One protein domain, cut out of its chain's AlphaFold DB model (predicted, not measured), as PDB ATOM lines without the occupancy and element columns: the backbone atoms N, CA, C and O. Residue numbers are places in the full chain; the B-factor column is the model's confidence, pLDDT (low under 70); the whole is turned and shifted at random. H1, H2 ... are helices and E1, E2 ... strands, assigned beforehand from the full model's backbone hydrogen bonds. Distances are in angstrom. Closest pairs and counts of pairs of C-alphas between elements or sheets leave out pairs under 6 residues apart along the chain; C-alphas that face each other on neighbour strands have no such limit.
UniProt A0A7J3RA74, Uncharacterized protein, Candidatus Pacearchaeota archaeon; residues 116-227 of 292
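What this domain is: This is residues 116 to 227 of the 292 residues of an uncharacterized protein of Candidatus Pacearchaeota archaeon (UniProt A0A7J3RA74). A strongly twisted five-stranded sheet has two helices, H1 and H4, packed over one face, and no named helix on the other face; the short H2 and H3 sit off the sheet. The 112 printed residues hold, in order, E1 H1 H2 E2 E3 H3 H4 E4 E5; the sheet runs E2 E3 E1 E5 E4, mixed, and the class is mixed, helices and strands. The whole is compact, radius of gyration of the C-alphas 13.1 A, spanning 36 by 29 by 22 A.

Where its parts are: Find C-alpha 116 at (32.809, -32.315, -21.917), where E1, residues 116 to 123, begins and runs 22.2 A. Next come H1, 129 to 145, 24.4 A; H2, 147 to 152; E2, 155 to 162, 20.7 A; and E3, 167 to 177, 23.4 A, which bends by 101 degrees at residue 174. H3, 179 to 185, H4, 196 to 208, 18.0 A, and E4, 212 to 214, lead to E5, 223 to 226, ending at C-alpha 226 (29.924, -26.628, -37.719).

How they stand to each other: Look first at the hairpin E2 and E3, antiparallel, with N 159 and O 170 2.9 A apart. E1 is antiparallel to E3, N 120 to O 169 2.9 A, and to E5, N 121 to O 226 2.9 A; E5 and E4 are parallel, N 225 to O 213 2.8 A. Two layers, helices on one face of a sheet, hold H1, height 8.1 A, and H4, height 7.5 A. They touch, C-alphas of Asn 138 and Cys 204 closest at 5.7 A, at a steep tilt of 57 degrees, opposite ways. In two split strand-helix-strand units, parallel strands with others between them, E1, H1 H2, E2 and E3, H3 H4, E4 have right-handed crossovers. H3 is close to H4 but not clearly touching, C-alphas of Tyr 185 and Phe 196 closest at 5.9 A; H2 is likewise to H1, Ile 143 and Phe 149, 7.5 A. Every O i to N i+4 pair is within hydrogen-bond range in H1, H3 and H4; in H2, 1 of 2.

The domain as a whole: The C-alphas of Lys 126 and Lys 175, farthest apart, are 36.6 A apart. The printed part has no cut, no link is long, and no printed residue is under 70 in pLDDT.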
ATOM      1  N   GLU A 116      33.853 -32.696 -22.878       97.19
ATOM      2  CA  GLU A 116      32.809 -32.315 -21.917       97.19
ATOM      3  C   GLU A 116      31.692 -31.490 -22.566       97.19
ATOM      4  O   GLU A 116      30.627 -31.293 -21.975       97.19
ATOM      5  N   ARG A 117      31.962 -30.929 -23.750       97.38
ATOM      6  CA  ARG A 117      31.099 -29.962 -24.430       97.38
ATOM      7  C   ARG A 117      31.043 -30.280 -25.911       97.38
ATOM      8  O   ARG A 117      32.062 -30.192 -26.591       97.38
ATOM      9  N   ILE A 118      29.858 -30.571 -26.426       98.38
ATOM     10  CA  ILE A 118      29.639 -30.550 -27.873       98.38
ATOM     11  C   ILE A 118      29.413 -29.094 -28.258       98.38
ATOM     12  O   ILE A 118      28.603 -28.406 -27.638       98.38
ATOM     13  N   PHE A 119      30.162 -28.619 -29.241       98.19
ATOM     14  CA  PHE A 119      30.116 -27.256 -29.744       98.19
ATOM     15  C   PHE A 119      29.632 -27.265 -31.187       98.19
ATOM     16  O   PHE A 119      30.163 -28.018 -32.001       98.19
ATOM     17  N   ILE A 120      28.665 -26.407 -31.493       98.56
ATOM     18  CA  ILE A 120      28.129 -26.219 -32.837       98.56
ATOM     19  C   ILE A 120      28.132 -24.717 -33.138       98.56
ATOM     20  O   ILE A 120      27.438 -23.953 -32.462       98.56
ATOM     21  N   ASP A 121      28.922 -24.288 -34.120       97.88
ATOM     22  CA  ASP A 121      28.864 -22.934 -34.682       97.88
ATOM     23  C   ASP A 121      27.840 -22.898 -35.816       97.88
ATOM     24  O   ASP A 121      27.835 -23.769 -36.684       97.88
ATOM     25  N   ILE A 122      26.949 -21.912 -35.784       97.94
ATOM     26  CA  ILE A 122      25.954 -21.690 -36.829       97.94
ATOM     27  C   ILE A 122      26.533 -20.640 -37.766       97.94
ATOM     28  O   ILE A 122      26.381 -19.437 -37.539       97.94
ATOM     29  N   ASP A 123      27.219 -21.066 -38.822       95.50
ATOM     30  CA  ASP A 123      27.799 -20.136 -39.787       95.50
ATOM     31  C   ASP A 123      26.792 -19.792 -40.881       95.50
ATOM     32  O   ASP A 123      26.387 -20.631 -41.680       95.50
ATOM     33  N   ARG A 124      26.396 -18.520 -40.918       94.19
ATOM     34  CA  ARG A 124      25.361 -18.012 -41.823       94.19
ATOM     35  C   ARG A 124      25.891 -17.345 -43.091       94.19
ATOM     36  O   ARG A 124      25.126 -17.178 -44.036       94.19
ATOM     37  N   ARG A 125      27.154 -16.896 -43.106       88.81
ATOM     38  CA  ARG A 125      27.727 -15.971 -44.113       88.81
ATOM     39  C   ARG A 125      26.763 -14.873 -44.596       88.81
ATOM     40  O   ARG A 125      26.707 -13.825 -43.956       88.81
ATOM     41  N   LYS A 126      26.074 -15.077 -45.727       91.31
ATOM     42  CA  LYS A 126      25.151 -14.105 -46.341       91.31
ATOM     43  C   LYS A 126      23.699 -14.244 -45.876       91.31
ATOM     44  O   LYS A 126      22.972 -13.261 -45.985       91.31
ATOM     45  N   ASN A 127      23.297 -15.396 -45.334       95.06
ATOM     46  CA  ASN A 127      21.979 -15.558 -44.711       95.06
ATOM     47  C   ASN A 127      21.828 -14.574 -43.550       95.06
ATOM     48  O   ASN A 127      22.824 -14.208 -42.913       95.06
ATOM     49  N   SER A 128      20.606 -14.128 -43.274       95.88
ATOM     50  CA  SER A 128      20.356 -13.094 -42.273       95.88
ATOM     51  C   SER A 128      20.631 -13.590 -40.848       95.88
ATOM     52  O   SER A 128      20.701 -14.789 -40.567       95.88
ATOM     53  N   GLU A 129      20.816 -12.668 -39.903       96.38
ATOM     54  CA  GLU A 129      20.892 -13.035 -38.486       96.38
ATOM     55  C   GLU A 129      19.587 -13.672 -37.980       96.38
ATOM     56  O   GLU A 129      19.631 -14.495 -37.067       96.38
ATOM     57  N   ASP A 130      18.444 -13.301 -38.560       97.25
ATOM     58  CA  ASP A 130      17.147 -13.894 -38.235       97.25
ATOM     59  C   ASP A 130      17.038 -15.338 -38.744       97.25
ATOM     60  O   ASP A 130      16.579 -16.194 -37.987       97.25
ATOM     61  N   ASP A 131      17.575 -15.642 -39.929       97.56
ATOM     62  CA  ASP A 131      17.698 -17.018 -40.436       97.56
ATOM     63  C   ASP A 131      18.560 -17.867 -39.490       97.56
ATOM     64  O   ASP A 131      18.193 -18.973 -39.094       97.56
ATOM     65  N   ALA A 132      19.698 -17.322 -39.047       97.75
ATOM     66  CA  ALA A 132      20.568 -18.001 -38.089       97.75
ATOM     67  C   ALA A 132      19.899 -18.200 -36.720       97.75
ATOM     68  O   ALA A 132      20.114 -19.228 -36.077       97.75
ATOM     69  N   LYS A 133      19.077 -17.241 -36.272       98.25
ATOM     70  CA  LYS A 133      18.278 -17.347 -35.041       98.25
ATOM     71  C   LYS A 133      17.246 -18.464 -35.159       98.25
ATOM     72  O   LYS A 133      17.083 -19.241 -34.220       98.25
ATOM     73  N   GLU A 134      16.566 -18.551 -36.298       98.31
ATOM     74  CA  GLU A 134      15.590 -19.602 -36.573       98.31
ATOM     75  C   GLU A 134      16.249 -20.985 -36.597       98.31
ATOM     76  O   GLU A 134      15.789 -21.895 -35.905       98.31
ATOM     77  N   VAL A 135      17.381 -21.128 -37.292       98.44
ATOM     78  CA  VAL A 135      18.159 -22.376 -37.296       98.44
ATOM     79  C   VAL A 135      18.655 -22.730 -35.892       98.44
ATOM     80  O   VAL A 135      18.551 -23.888 -35.494       98.44
ATOM     81  N   ALA A 136      19.129 -21.759 -35.103       98.56
ATOM     82  CA  ALA A 136      19.547 -21.995 -33.719       98.56
ATOM     83  C   ALA A 136      18.399 -22.530 -32.858       98.56
ATOM     84  O   ALA A 136      18.575 -23.505 -32.127       98.56
ATOM     85  N   LYS A 137      17.216 -21.915 -32.965       98.44
ATOM     86  CA  LYS A 137      16.011 -22.354 -32.259       98.44
ATOM     87  C   LYS A 137      15.633 -23.781 -32.658       98.44
ATOM     88  O   LYS A 137      15.507 -24.636 -31.781       98.44
ATOM     89  N   ASN A 138      15.511 -24.039 -33.961       98.56
ATOM     90  CA  ASN A 138      15.139 -25.351 -34.483       98.56
ATOM     91  C   ASN A 138      16.140 -26.422 -34.044       98.56
ATOM     92  O   ASN A 138      15.723 -27.476 -33.573       98.56
ATOM     93  N   LEU A 139      17.441 -26.135 -34.107       98.75
ATOM     94  CA  LEU A 139      18.490 -27.057 -33.677       98.75
ATOM     95  C   LEU A 139      18.324 -27.467 -32.209       98.75
ATOM     96  O   LEU A 139      18.402 -28.649 -31.885       98.75
ATOM     97  N   ILE A 140      18.065 -26.510 -31.315       98.44
ATOM     98  CA  ILE A 140      17.863 -26.797 -29.888       98.44
ATOM     99  C   ILE A 140      16.630 -27.677 -29.683       98.44
ATOM    100  O   ILE A 140      16.684 -28.624 -28.897       98.44
ATOM    101  N   ASP A 141      15.537 -27.388 -30.390       98.31
ATOM    102  CA  ASP A 141      14.311 -28.183 -30.308       98.31
ATOM    103  C   ASP A 141      14.510 -29.598 -30.831       98.31
ATOM    104  O   ASP A 141      14.014 -30.552 -30.235       98.31
ATOM    105  N   ILE A 142      15.262 -29.753 -31.916       98.56
ATOM    106  CA  ILE A 142      15.600 -31.058 -32.475       98.56
ATOM    107  C   ILE A 142      16.432 -31.851 -31.467       98.56
ATOM    108  O   ILE A 142      16.035 -32.955 -31.113       98.56
ATOM    109  N   ILE A 143      17.513 -31.273 -30.928       98.38
ATOM    110  CA  ILE A 143      18.384 -31.941 -29.945       98.38
ATOM    111  C   ILE A 143      17.590 -32.372 -28.706       98.38
ATOM    112  O   ILE A 143      17.729 -33.505 -28.250       98.38
ATOM    113  N   LYS A 144      16.740 -31.491 -28.159       97.06
ATOM    114  CA  LYS A 144      15.926 -31.793 -26.966       97.06
ATOM    115  C   LYS A 144      14.941 -32.941 -27.189       97.06
ATOM    116  O   LYS A 144      14.613 -33.643 -26.238       97.06
ATOM    117  N   ASN A 145      14.454 -33.108 -28.417       97.81
ATOM    118  CA  ASN A 145      13.467 -34.128 -28.769       97.81
ATOM    119  C   ASN A 145      14.091 -35.374 -29.428       97.81
ATOM    120  O   ASN A 145      13.372 -36.324 -29.748       97.81
ATOM    121  N   ASP A 146      15.413 -35.403 -29.616       98.06
ATOM    122  CA  ASP A 146      16.123 -36.521 -30.227       98.06
ATOM    123  C   ASP A 146      16.275 -37.678 -29.226       98.06
ATOM    124  O   ASP A 146      17.175 -37.719 -28.377       98.06
ATOM    125  N   LYS A 147      15.358 -38.646 -29.327       97.25
ATOM    126  CA  LYS A 147      15.343 -39.844 -28.473       97.25
ATOM    127  C   LYS A 147      16.517 -40.784 -28.741       97.25
ATOM    128  O   LYS A 147      16.871 -41.548 -27.851       97.25
ATOM    129  N   GLU A 148      17.088 -40.786 -29.945       97.00
ATOM    130  CA  GLU A 148      18.252 -41.621 -30.264       97.00
ATOM    131  C   GLU A 148      19.490 -41.043 -29.575       97.00
ATOM    132  O   GLU A 148      20.183 -41.760 -28.855       97.00
ATOM    133  N   PHE A 149      19.689 -39.730 -29.691       97.31
ATOM    134  CA  PHE A 149      20.772 -39.020 -29.022       97.31
ATOM    135  C   PHE A 149      20.673 -39.114 -27.493       97.31
ATOM    136  O   PHE A 149      21.643 -39.475 -26.824       97.31
ATOM    137  N   SER A 150      19.480 -38.887 -26.934       96.25
ATOM    138  CA  SER A 150      19.244 -38.901 -25.480       96.25
ATOM    139  C   SER A 150      19.442 -40.280 -24.831       96.25
ATOM    140  O   SER A 150      19.596 -40.366 -23.616       96.25
ATOM    141  N   ARG A 151      19.438 -41.374 -25.609       97.12
ATOM    142  CA  ARG A 151      19.734 -42.726 -25.093       97.12
ATOM    143  C   ARG A 151      21.217 -42.949 -24.829       97.12
ATOM    144  O   ARG A 151      21.555 -43.785 -23.999       97.12
ATOM    145  N   ILE A 152      22.086 -42.242 -25.548       96.56
ATOM    146  CA  ILE A 152      23.537 -42.466 -25.504       96.56
ATOM    147  C   ILE A 152      24.306 -41.285 -24.905       96.56
ATOM    148  O   ILE A 152      25.448 -41.450 -24.483       96.56
ATOM    149  N   ILE A 153      23.684 -40.107 -24.835       96.81
ATOM    150  CA  ILE A 153      24.251 -38.902 -24.238       96.81
ATOM    151  C   ILE A 153      23.366 -38.412 -23.101       96.81
ATOM    152  O   ILE A 153      22.175 -38.168 -23.272       96.81
ATOM    153  N   ASP A 154      23.994 -38.170 -21.952       94.88
ATOM    154  CA  ASP A 154      23.357 -37.491 -20.829       94.88
ATOM    155  C   ASP A 154      23.680 -35.989 -20.868       94.88
ATOM    156  O   ASP A 154      24.786 -35.547 -20.524       94.88
ATOM    157  N   ILE A 155      22.704 -35.203 -21.328       96.94
ATOM    158  CA  ILE A 155      22.809 -33.748 -21.433       96.94
ATOM    159  C   ILE A 155      22.627 -33.137 -20.042       96.94
ATOM    160  O   ILE A 155      21.589 -33.279 -19.399       96.94
ATOM    161  N   LYS A 156      23.629 -32.382 -19.589       96.12
ATOM    162  CA  LYS A 156      23.515 -31.542 -18.394       96.12
ATOM    163  C   LYS A 156      22.726 -30.274 -18.693       96.12
ATOM    164  O   LYS A 156      21.845 -29.896 -17.927       96.12
ATOM    165  N   LYS A 157      23.088 -29.587 -19.780       95.81
ATOM    166  CA  LYS A 157      22.529 -28.284 -20.153       95.81
ATOM    167  C   LYS A 157      22.832 -27.956 -21.611       95.81
ATOM    168  O   LYS A 157      23.898 -28.305 -22.105       95.81
ATOM    169  N   ILE A 158      21.936 -27.216 -22.259       97.31
ATOM    170  CA  ILE A 158      22.211 -26.557 -23.539       97.31
ATOM    171  C   ILE A 158      22.415 -25.063 -23.278       97.31
ATOM    172  O   ILE A 158      21.614 -24.443 -22.579       97.31
ATOM    173  N   ILE A 159      23.498 -24.495 -23.807       97.06
ATOM    174  CA  ILE A 159      23.814 -23.064 -23.709       97.06
ATOM    175  C   ILE A 159      23.864 -22.487 -25.117       97.06
ATOM    176  O   ILE A 159      24.524 -23.040 -25.993       97.06
ATOM    177  N   VAL A 160      23.205 -21.350 -25.316       97.50
ATOM    178  CA  VAL A 160      23.212 -20.617 -26.584       97.50
ATOM    179  C   VAL A 160      23.955 -19.314 -26.379       97.50
ATOM    180  O   VAL A 160      23.675 -18.584 -25.427       97.50
ATOM    181  N   LEU A 161      24.902 -19.017 -27.264       97.38
ATOM    182  CA  LEU A 161      25.592 -17.736 -27.277       97.38
ATOM    183  C   LEU A 161      25.298 -17.007 -28.583       97.38
ATOM    184  O   LEU A 161      25.595 -17.532 -29.651       97.38
ATOM    185  N   TRP A 162      24.830 -15.766 -28.503       97.38
ATOM    186  CA  TRP A 162      25.041 -14.808 -29.583       97.38
ATOM    187  C   TRP A 162      26.536 -14.504 -29.669       97.38
ATOM    188  O   TRP A 162      27.177 -14.258 -28.650       97.38
ATOM    189  N   THR A 163      27.119 -14.517 -30.861       94.19
ATOM    190  CA  THR A 163      28.570 -14.377 -31.049       94.19
ATOM    191  C   THR A 163      29.001 -12.946 -31.359       94.19
ATOM    192  O   THR A 163      30.200 -12.672 -31.397       94.19
ATOM    193  N   GLY A 164      28.047 -12.039 -31.571       90.00
ATOM    194  CA  GLY A 164      28.257 -10.741 -32.215       90.00
ATOM    195  C   GLY A 164      27.808 -10.734 -33.677       90.00
ATOM    196  O   GLY A 164      27.489  -9.672 -34.196       90.00
ATOM    197  N   ASN A 165      27.729 -11.907 -34.315       89.94
ATOM    198  CA  ASN A 165      27.332 -12.032 -35.718       89.94
ATOM    199  C   ASN A 165      26.371 -13.197 -36.004       89.94
ATOM    200  O   ASN A 165      25.582 -13.113 -36.940       89.94
ATOM    201  N   SER A 166      26.460 -14.285 -35.245       95.88
ATOM    202  CA  SER A 166      25.617 -15.478 -35.383       95.88
ATOM    203  C   SER A 166      25.474 -16.166 -34.020       95.88
ATOM    204  O   SER A 166      25.621 -15.502 -32.992       95.88
ATOM    205  N   PHE A 167      25.227 -17.475 -33.981       98.00
ATOM    206  CA  PHE A 167      24.991 -18.222 -32.750       98.00
ATOM    207  C   PHE A 167      25.954 -19.400 -32.590       98.00
ATOM    208  O   PHE A 167      26.268 -20.098 -33.545       98.00
ATOM    209  N   HIS A 168      26.386 -19.644 -31.355       98.25
ATOM    210  CA  HIS A 168      26.973 -20.916 -30.947       98.25
ATOM    211  C   HIS A 168      25.970 -21.676 -30.083       98.25
ATOM    212  O   HIS A 168      25.352 -21.085 -29.192       98.25
ATOM    213  N   VAL A 169      25.883 -22.987 -30.277       98.44
ATOM    214  CA  VAL A 169      25.134 -23.900 -29.413       98.44
ATOM    215  C   VAL A 169      26.116 -24.851 -28.739       98.44
ATOM    216  O   VAL A 169      26.919 -25.514 -29.392       98.44
ATOM    217  N   TYR A 170      26.054 -24.907 -27.413       98.19
ATOM    218  CA  TYR A 170      26.826 -25.829 -26.590       98.19
ATOM    219  C   TYR A 170      25.897 -26.857 -25.963       98.19
ATOM    220  O   TYR A 170      24.917 -26.482 -25.323       98.19
ATOM    221  N   ILE A 171      26.258 -28.132 -26.054       98.25
ATOM    222  CA  ILE A 171      25.655 -29.212 -25.271       98.25
ATOM    223  C   ILE A 171      26.674 -29.607 -24.203       98.25
ATOM    224  O   ILE A 171      27.708 -30.206 -24.501       98.25
ATOM    225  N   ILE A 172      26.403 -29.228 -22.958       97.56
ATOM    226  CA  ILE A 172      27.214 -29.594 -21.798       97.56
ATOM    227  C   ILE A 172      26.829 -31.005 -21.375       97.56
ATOM    228  O   ILE A 172      25.650 -31.280 -21.139       97.56
ATOM    229  N   LEU A 173      27.818 -31.881 -21.241       97.69
ATOM    230  CA  LEU A 173      27.608 -33.291 -20.935       97.69
ATOM    231  C   LEU A 173      27.742 -33.557 -19.430       97.69
ATOM    232  O   LEU A 173      28.575 -32.948 -18.757       97.69
ATOM    233  N   LYS A 174      26.941 -34.483 -18.882       96.62
ATOM    234  CA  LYS A 174      27.151 -34.978 -17.506       96.62
ATOM    235  C   LYS A 174      28.333 -35.942 -17.419       96.62
ATOM    236  O   LYS A 174      28.998 -36.001 -16.389       96.62
ATOM    237  N   LYS A 175      28.583 -36.689 -18.497       96.94
ATOM    238  CA  LYS A 175      29.714 -37.608 -18.656       96.94
ATOM    239  C   LYS A 175      30.485 -37.238 -19.911       96.94
ATOM    240  O   LYS A 175      29.882 -36.917 -20.931       96.94
ATOM    241  N   THR A 176      31.807 -37.280 -19.832       97.25
ATOM    242  CA  THR A 176      32.660 -36.972 -20.979       97.25
ATOM    243  C   THR A 176      32.581 -38.059 -22.040       97.25
ATOM    244  O   THR A 176      32.473 -39.238 -21.706       97.25
ATOM    245  N   ILE A 177      32.729 -37.668 -23.301       97.69
ATOM    246  CA  ILE A 177      32.912 -38.577 -24.439       97.69
ATOM    247  C   ILE A 177      34.353 -38.511 -24.954       97.69
ATOM    248  O   ILE A 177      35.099 -37.587 -24.624       97.69
ATOM    249  N   ASN A 178      34.761 -39.500 -25.742       96.94
ATOM    250  CA  ASN A 178      36.083 -39.547 -26.364       96.94
ATOM    251  C   ASN A 178      36.031 -39.087 -27.835       96.94
ATOM    252  O   ASN A 178      34.972 -38.747 -28.373       96.94
ATOM    253  N   LEU A 179      37.200 -39.049 -28.478       96.06
ATOM    254  CA  LEU A 179      37.328 -38.630 -29.873       96.06
ATOM    255  C   LEU A 179      36.630 -39.597 -30.843       96.06
ATOM    256  O   LEU A 179      36.029 -39.137 -31.810       96.06
ATOM    257  N   ASP A 180      36.657 -40.901 -30.571       95.94
ATOM    258  CA  ASP A 180      36.011 -41.907 -31.424       95.94
ATOM    259  C   ASP A 180      34.495 -41.721 -31.452       95.94
ATOM    260  O   ASP A 180      33.900 -41.648 -32.524       95.94
ATOM    261  N   PHE A 181      33.880 -41.483 -30.289       96.44
ATOM    262  CA  PHE A 181      32.465 -41.133 -30.214       96.44
ATOM    263  C   PHE A 181      32.151 -39.905 -31.078       96.44
ATOM    264  O   PHE A 181      31.179 -39.905 -31.833       96.44
ATOM    265  N   TYR A 182      32.962 -38.843 -30.988       96.50
ATOM    266  CA  TYR A 182      32.775 -37.675 -31.847       96.50
ATOM    267  C   TYR A 182      32.862 -38.054 -33.332       96.50
ATOM    268  O   TYR A 182      31.985 -37.684 -34.113       96.50
ATOM    269  N   ASN A 183      33.887 -38.812 -33.720       95.38
ATOM    270  CA  ASN A 183      34.099 -39.224 -35.103       95.38
ATOM    271  C   ASN A 183      32.930 -40.057 -35.634       95.38
ATOM    272  O   ASN A 183      32.540 -39.894 -36.792       95.38
ATOM    273  N   ASP A 184      32.333 -40.908 -34.811       94.00
ATOM    274  CA  ASP A 184      31.251 -41.791 -35.234       94.00
ATOM    275  C   ASP A 184      29.896 -41.090 -35.269       94.00
ATOM    276  O   ASP A 184      29.135 -41.269 -36.223       94.00
ATOM    277  N   TYR A 185      29.619 -40.233 -34.285       96.19
ATOM    278  CA  TYR A 185      28.267 -39.727 -34.049       96.19
ATOM    279  C   TYR A 185      28.085 -38.229 -34.305       96.19
ATOM    280  O   TYR A 185      26.959 -37.798 -34.545       96.19
ATOM    281  N   LEU A 186      29.144 -37.416 -34.271       96.00
ATOM    282  CA  LEU A 186      29.044 -35.945 -34.271       96.00
ATOM    283  C   LEU A 186      29.866 -35.253 -35.366       96.00
ATOM    284  O   LEU A 186      29.683 -34.054 -35.598       96.00
ATOM    285  N   SER A 187      30.760 -35.980 -36.034       94.50
ATOM    286  CA  SER A 187      31.493 -35.480 -37.194       94.50
ATOM    287  C   SER A 187      30.590 -35.385 -38.432       94.50
ATOM    288  O   SER A 187      29.533 -36.020 -38.522       94.50
ATOM    289  N   TYR A 188      30.995 -34.562 -39.391       91.00
ATOM    290  CA  TYR A 188      30.301 -34.354 -40.661       91.00
ATOM    291  C   TYR A 188      31.100 -34.950 -41.832       91.00
ATOM    292  O   TYR A 188      32.228 -35.416 -41.671       91.00
ATOM    293  N   GLY A 189      30.501 -34.930 -43.023       83.50
ATOM    294  CA  GLY A 189      31.085 -35.438 -44.267       83.50
ATOM    295  C   GLY A 189      30.148 -36.393 -45.002       83.50
ATOM    296  O   GLY A 189      29.234 -36.962 -44.403       83.50
ATOM    297  N   GLU A 190      30.391 -36.595 -46.298       73.31
ATOM    298  CA  GLU A 190      29.512 -37.374 -47.190       73.31
ATOM    299  C   GLU A 190      29.250 -38.799 -46.676       73.31
ATOM    300  O   GLU A 190      28.129 -39.301 -46.708       73.31
ATOM    301  N   LYS A 191      30.274 -39.439 -46.102       83.06
ATOM    302  CA  LYS A 191      30.178 -40.800 -45.546       83.06
ATOM    303  C   LYS A 191      29.544 -40.856 -44.149       83.06
ATOM    304  O   LYS A 191      29.388 -41.939 -43.593       83.06
ATOM    305  N   LYS A 192      29.187 -39.709 -43.566       88.19
ATOM    306  CA  LYS A 192      28.686 -39.565 -42.189       88.19
ATOM    307  C   LYS A 192      27.210 -39.159 -42.145       88.19
ATOM    308  O   LYS A 192      26.771 -38.604 -41.150       88.19
ATOM    309  N   TYR A 193      26.411 -39.469 -43.168       83.06
ATOM    310  CA  TYR A 193      24.978 -39.119 -43.235       83.06
ATOM    311  C   TYR A 193      24.139 -39.597 -42.030       83.06
ATOM    312  O   TYR A 193      23.085 -39.034 -41.748       83.06
ATOM    313  N   LYS A 194      24.600 -40.624 -41.301       88.56
ATOM    314  CA  LYS A 194      23.956 -41.114 -40.070       88.56
ATOM    315  C   LYS A 194      24.353 -40.351 -38.803       88.56
ATOM    316  O   LYS A 194      23.747 -40.604 -37.763       88.56
ATOM    317  N   SER A 195      25.345 -39.461 -38.861       96.12
ATOM    318  CA  SER A 195      25.753 -38.668 -37.704       96.12
ATOM    319  C   SER A 195      24.636 -37.717 -37.286       96.12
ATOM    320  O   SER A 195      23.837 -37.258 -38.109       96.12
ATOM    321  N   PHE A 196      24.573 -37.411 -35.993       97.88
ATOM    322  CA  PHE A 196      23.543 -36.539 -35.448       97.88
ATOM    323  C   PHE A 196      23.594 -35.149 -36.070       97.88
ATOM    324  O   PHE A 196      22.552 -34.620 -36.428       97.88
ATOM    325  N   ILE A 197      24.785 -34.588 -36.304       97.56
ATOM    326  CA  ILE A 197      24.904 -33.249 -36.896       97.56
ATOM    327  C   ILE A 197      24.300 -33.180 -38.309       97.56
ATOM    328  O   ILE A 197      23.630 -32.205 -38.632       97.56
ATOM    329  N   ASN A 198      24.458 -34.235 -39.120       96.62
ATOM    330  CA  ASN A 198      23.844 -34.320 -40.448       96.62
ATOM    331  C   ASN A 198      22.320 -34.484 -40.357       96.62
ATOM    332  O   ASN A 198      21.585 -33.784 -41.052       96.62
ATOM    333  N   LYS A 199      21.839 -35.369 -39.472       97.25
ATOM    334  CA  LYS A 199      20.399 -35.554 -39.219       97.25
ATOM    335  C   LYS A 199      19.741 -34.253 -38.744       97.25
ATOM    336  O   LYS A 199      18.669 -33.897 -39.224       97.25
ATOM    337  N   TRP A 200      20.390 -33.533 -37.830       98.31
ATOM    338  CA  TRP A 200      19.899 -32.267 -37.290       98.31
ATOM    339  C   TRP A 200      19.911 -31.152 -38.331       98.31
ATOM    340  O   TRP A 200      18.949 -30.397 -38.390       98.31
ATOM    341  N   ALA A 201      20.945 -31.063 -39.175       97.56
ATOM    342  CA  ALA A 201      20.982 -30.098 -40.273       97.56
ATOM    343  C   ALA A 201      19.805 -30.300 -41.242       97.56
ATOM    344  O   ALA A 201      19.068 -29.353 -41.507       97.56
ATOM    345  N   LEU A 202      19.567 -31.545 -41.671       96.69
ATOM    346  CA  LEU A 202      18.448 -31.896 -42.551       96.69
ATOM    347  C   LEU A 202      17.086 -31.571 -41.919       96.69
ATOM    348  O   LEU A 202      16.167 -31.102 -42.587       96.69
ATOM    349  N   GLU A 203      16.927 -31.841 -40.626       98.06
ATOM    350  CA  GLU A 203      15.686 -31.538 -39.913       98.06
ATOM    351  C   GLU A 203      15.499 -30.024 -39.698       98.06
ATOM    352  O   GLU A 203      14.378 -29.527 -39.812       98.06
ATOM    353  N   CYS A 204      16.577 -29.267 -39.458       98.31
ATOM    354  CA  CYS A 204      16.541 -27.804 -39.439       98.31
ATOM    355  C   CYS A 204      16.064 -27.249 -40.782       98.31
ATOM    356  O   CYS A 204      15.138 -26.439 -40.789       98.31
ATOM    357  N   GLU A 205      16.649 -27.712 -41.891       97.88
ATOM    358  CA  GLU A 205      16.267 -27.307 -43.248       97.88
ATOM    359  C   GLU A 205      14.779 -27.554 -43.510       97.88
ATOM    360  O   GLU A 205      14.064 -26.654 -43.947       97.88
ATOM    361  N   LYS A 206      14.268 -28.742 -43.164       97.56
ATOM    362  CA  LYS A 206      12.841 -29.065 -43.325       97.56
ATOM    363  C   LYS A 206      11.927 -28.118 -42.548       97.56
ATOM    364  O   LYS A 206      10.854 -27.772 -43.043       97.56
ATOM    365  N   ARG A 207      12.325 -27.721 -41.335       97.69
ATOM    366  CA  ARG A 207      11.507 -26.878 -40.449       97.69
ATOM    367  C   ARG A 207      11.510 -25.408 -40.848       97.69
ATOM    368  O   ARG A 207      10.456 -24.786 -40.769       97.69
ATOM    369  N   SER A 208      12.654 -24.867 -41.264       95.25
ATOM    370  CA  SER A 208      12.779 -23.444 -41.610       95.25
ATOM    371  C   SER A 208      12.659 -23.144 -43.101       95.25
ATOM    372  O   SER A 208      12.461 -21.994 -43.478       95.25
ATOM    373  N   ARG A 209      12.781 -24.159 -43.967       93.94
ATOM    374  CA  ARG A 209      12.922 -24.004 -45.428       93.94
ATOM    375  C   ARG A 209      14.163 -23.193 -45.837       93.94
ATOM    376  O   ARG A 209      14.202 -22.637 -46.931       93.94
ATOM    377  N   ILE A 210      15.166 -23.132 -44.963       96.31
ATOM    378  CA  ILE A 210      16.490 -22.553 -45.228       96.31
ATOM    379  C   ILE A 210      17.430 -23.714 -45.572       96.31
ATOM    380  O   ILE A 210      17.392 -24.716 -44.869       96.31
ATOM    381  N   ASP A 211      18.286 -23.601 -46.595       96.56
ATOM    382  CA  ASP A 211      19.313 -24.629 -46.864       96.56
ATOM    383  C   ASP A 211      20.291 -24.664 -45.672       96.56
ATOM    384  O   ASP A 211      20.966 -23.670 -45.368       96.56
ATOM    385  N   VAL A 212      20.316 -25.794 -44.959       97.38
ATOM    386  CA  VAL A 212      21.151 -26.027 -43.775       97.38
ATOM    387  C   VAL A 212      21.936 -27.316 -43.966       97.38
ATOM    388  O   VAL A 212      21.364 -28.377 -44.198       97.38
ATOM    389  N   ARG A 213      23.259 -27.257 -43.790       96.06
ATOM    390  CA  ARG A 213      24.141 -28.427 -43.933       96.06
ATOM    391  C   ARG A 213      25.076 -28.562 -42.746       96.06
ATOM    392  O   ARG A 213      25.393 -27.583 -42.078       96.06
ATOM    393  N   ALA A 214      25.560 -29.771 -42.490       96.25
ATOM    394  CA  ALA A 214      26.671 -29.970 -41.567       96.25
ATOM    395  C   ALA A 214      28.000 -29.853 -42.322       96.25
ATOM    396  O   ALA A 214      28.154 -30.420 -43.405       96.25
ATOM    397  N   GLY A 215      28.975 -29.141 -41.763       94.31
ATOM    398  CA  GLY A 215      30.264 -28.939 -42.425       94.31
ATOM    399  C   GLY A 215      31.135 -27.899 -41.734       94.31
ATOM    400  O   GLY A 215      30.763 -27.368 -40.699       94.31
ATOM    401  N   HIS A 216      32.282 -27.583 -42.333       91.00
ATOM    402  CA  HIS A 216      33.128 -26.447 -41.927       91.00
ATOM    403  C   HIS A 216      33.370 -25.454 -43.071       91.00
ATOM    404  O   HIS A 216      33.973 -24.391 -42.884       91.00
ATOM    405  N   GLU A 217      33.007 -25.834 -44.298       87.62
ATOM    406  CA  GLU A 217      33.250 -25.021 -45.479       87.62
ATOM    407  C   GLU A 217      32.205 -23.931 -45.557       87.62
ATOM    408  O   GLU A 217      31.007 -24.173 -45.708       87.62
ATOM    409  N   LYS A 218      32.678 -22.700 -45.421       84.50
ATOM    410  CA  LYS A 218      31.775 -21.570 -45.334       84.50
ATOM    411  C   LYS A 218      31.195 -21.282 -46.715       84.50
ATOM    412  O   LYS A 218      31.946 -21.148 -47.677       84.50
ATOM    413  N   SER A 219      29.882 -21.110 -46.789       87.06
ATOM    414  CA  SER A 219      29.155 -20.938 -48.046       87.06
ATOM    415  C   SER A 219      28.263 -19.717 -47.997       87.06
ATOM    416  O   SER A 219      27.710 -19.380 -46.959       87.06
ATOM    417  N   GLU A 220      28.098 -19.059 -49.137       89.62
ATOM    418  CA  GLU A 220      27.148 -17.957 -49.280       89.62
ATOM    419  C   GLU A 220      25.707 -18.426 -49.525       89.62
ATOM    420  O   GLU A 220      24.799 -17.604 -49.473       89.62
ATOM    421  N   LYS A 221      25.502 -19.719 -49.809       91.12
ATOM    422  CA  LYS A 221      24.211 -20.276 -50.247       91.12
ATOM    423  C   LYS A 221      23.403 -20.931 -49.131       91.12
ATOM    424  O   LYS A 221      22.194 -21.036 -49.254       91.12
ATOM    425  N   PHE A 222      24.069 -21.388 -48.076       94.38
ATOM    426  CA  PHE A 222      23.459 -22.197 -47.025       94.38
ATOM    427  C   PHE A 222      24.061 -21.878 -45.663       94.38
ATOM    428  O   PHE A 222      25.181 -21.369 -45.572       94.38
ATOM    429  N   ILE A 223      23.303 -22.175 -44.610       97.38
ATOM    430  CA  ILE A 223      23.779 -22.113 -43.231       97.38
ATOM    431  C   ILE A 223      24.504 -23.419 -42.904       97.38
ATOM    432  O   ILE A 223      24.042 -24.508 -43.241       97.38
ATOM    433  N   ILE A 224      25.644 -23.314 -42.233       97.62
ATOM    434  CA  ILE A 224      26.424 -24.458 -41.777       97.62
ATOM    435  C   ILE A 224      26.238 -24.675 -40.276       97.62
ATOM    436  O   ILE A 224      26.373 -23.741 -39.489       97.62
ATOM    437  N   LEU A 225      25.993 -25.926 -39.887       98.12
ATOM    438  CA  LEU A 225      26.176 -26.418 -38.525       98.12
ATOM    439  C   LEU A 225      27.583 -27.021 -38.397       98.12
ATOM    440  O   LEU A 225      27.823 -28.160 -38.808       98.12
ATOM    441  N   ASP A 226      28.514 -26.252 -37.836       97.44
ATOM    442  CA  ASP A 226      29.924 -26.628 -37.719       97.44
ATOM    443  C   ASP A 226      30.250 -27.185 -36.330       97.44
ATOM    444  O   ASP A 226      30.355 -26.454 -35.342       97.44
ATOM    445  N   SER A 227      30.463 -28.502 -36.263       97.25
ATOM    446  CA  SER A 227      30.886 -29.198 -35.045       97.25
ATOM    447  C   SER A 227      32.409 -29.346 -34.899       97.25
ATOM    448  O   SER A 227      32.875 -29.970 -33.941       97.25
TER     449      SER A 227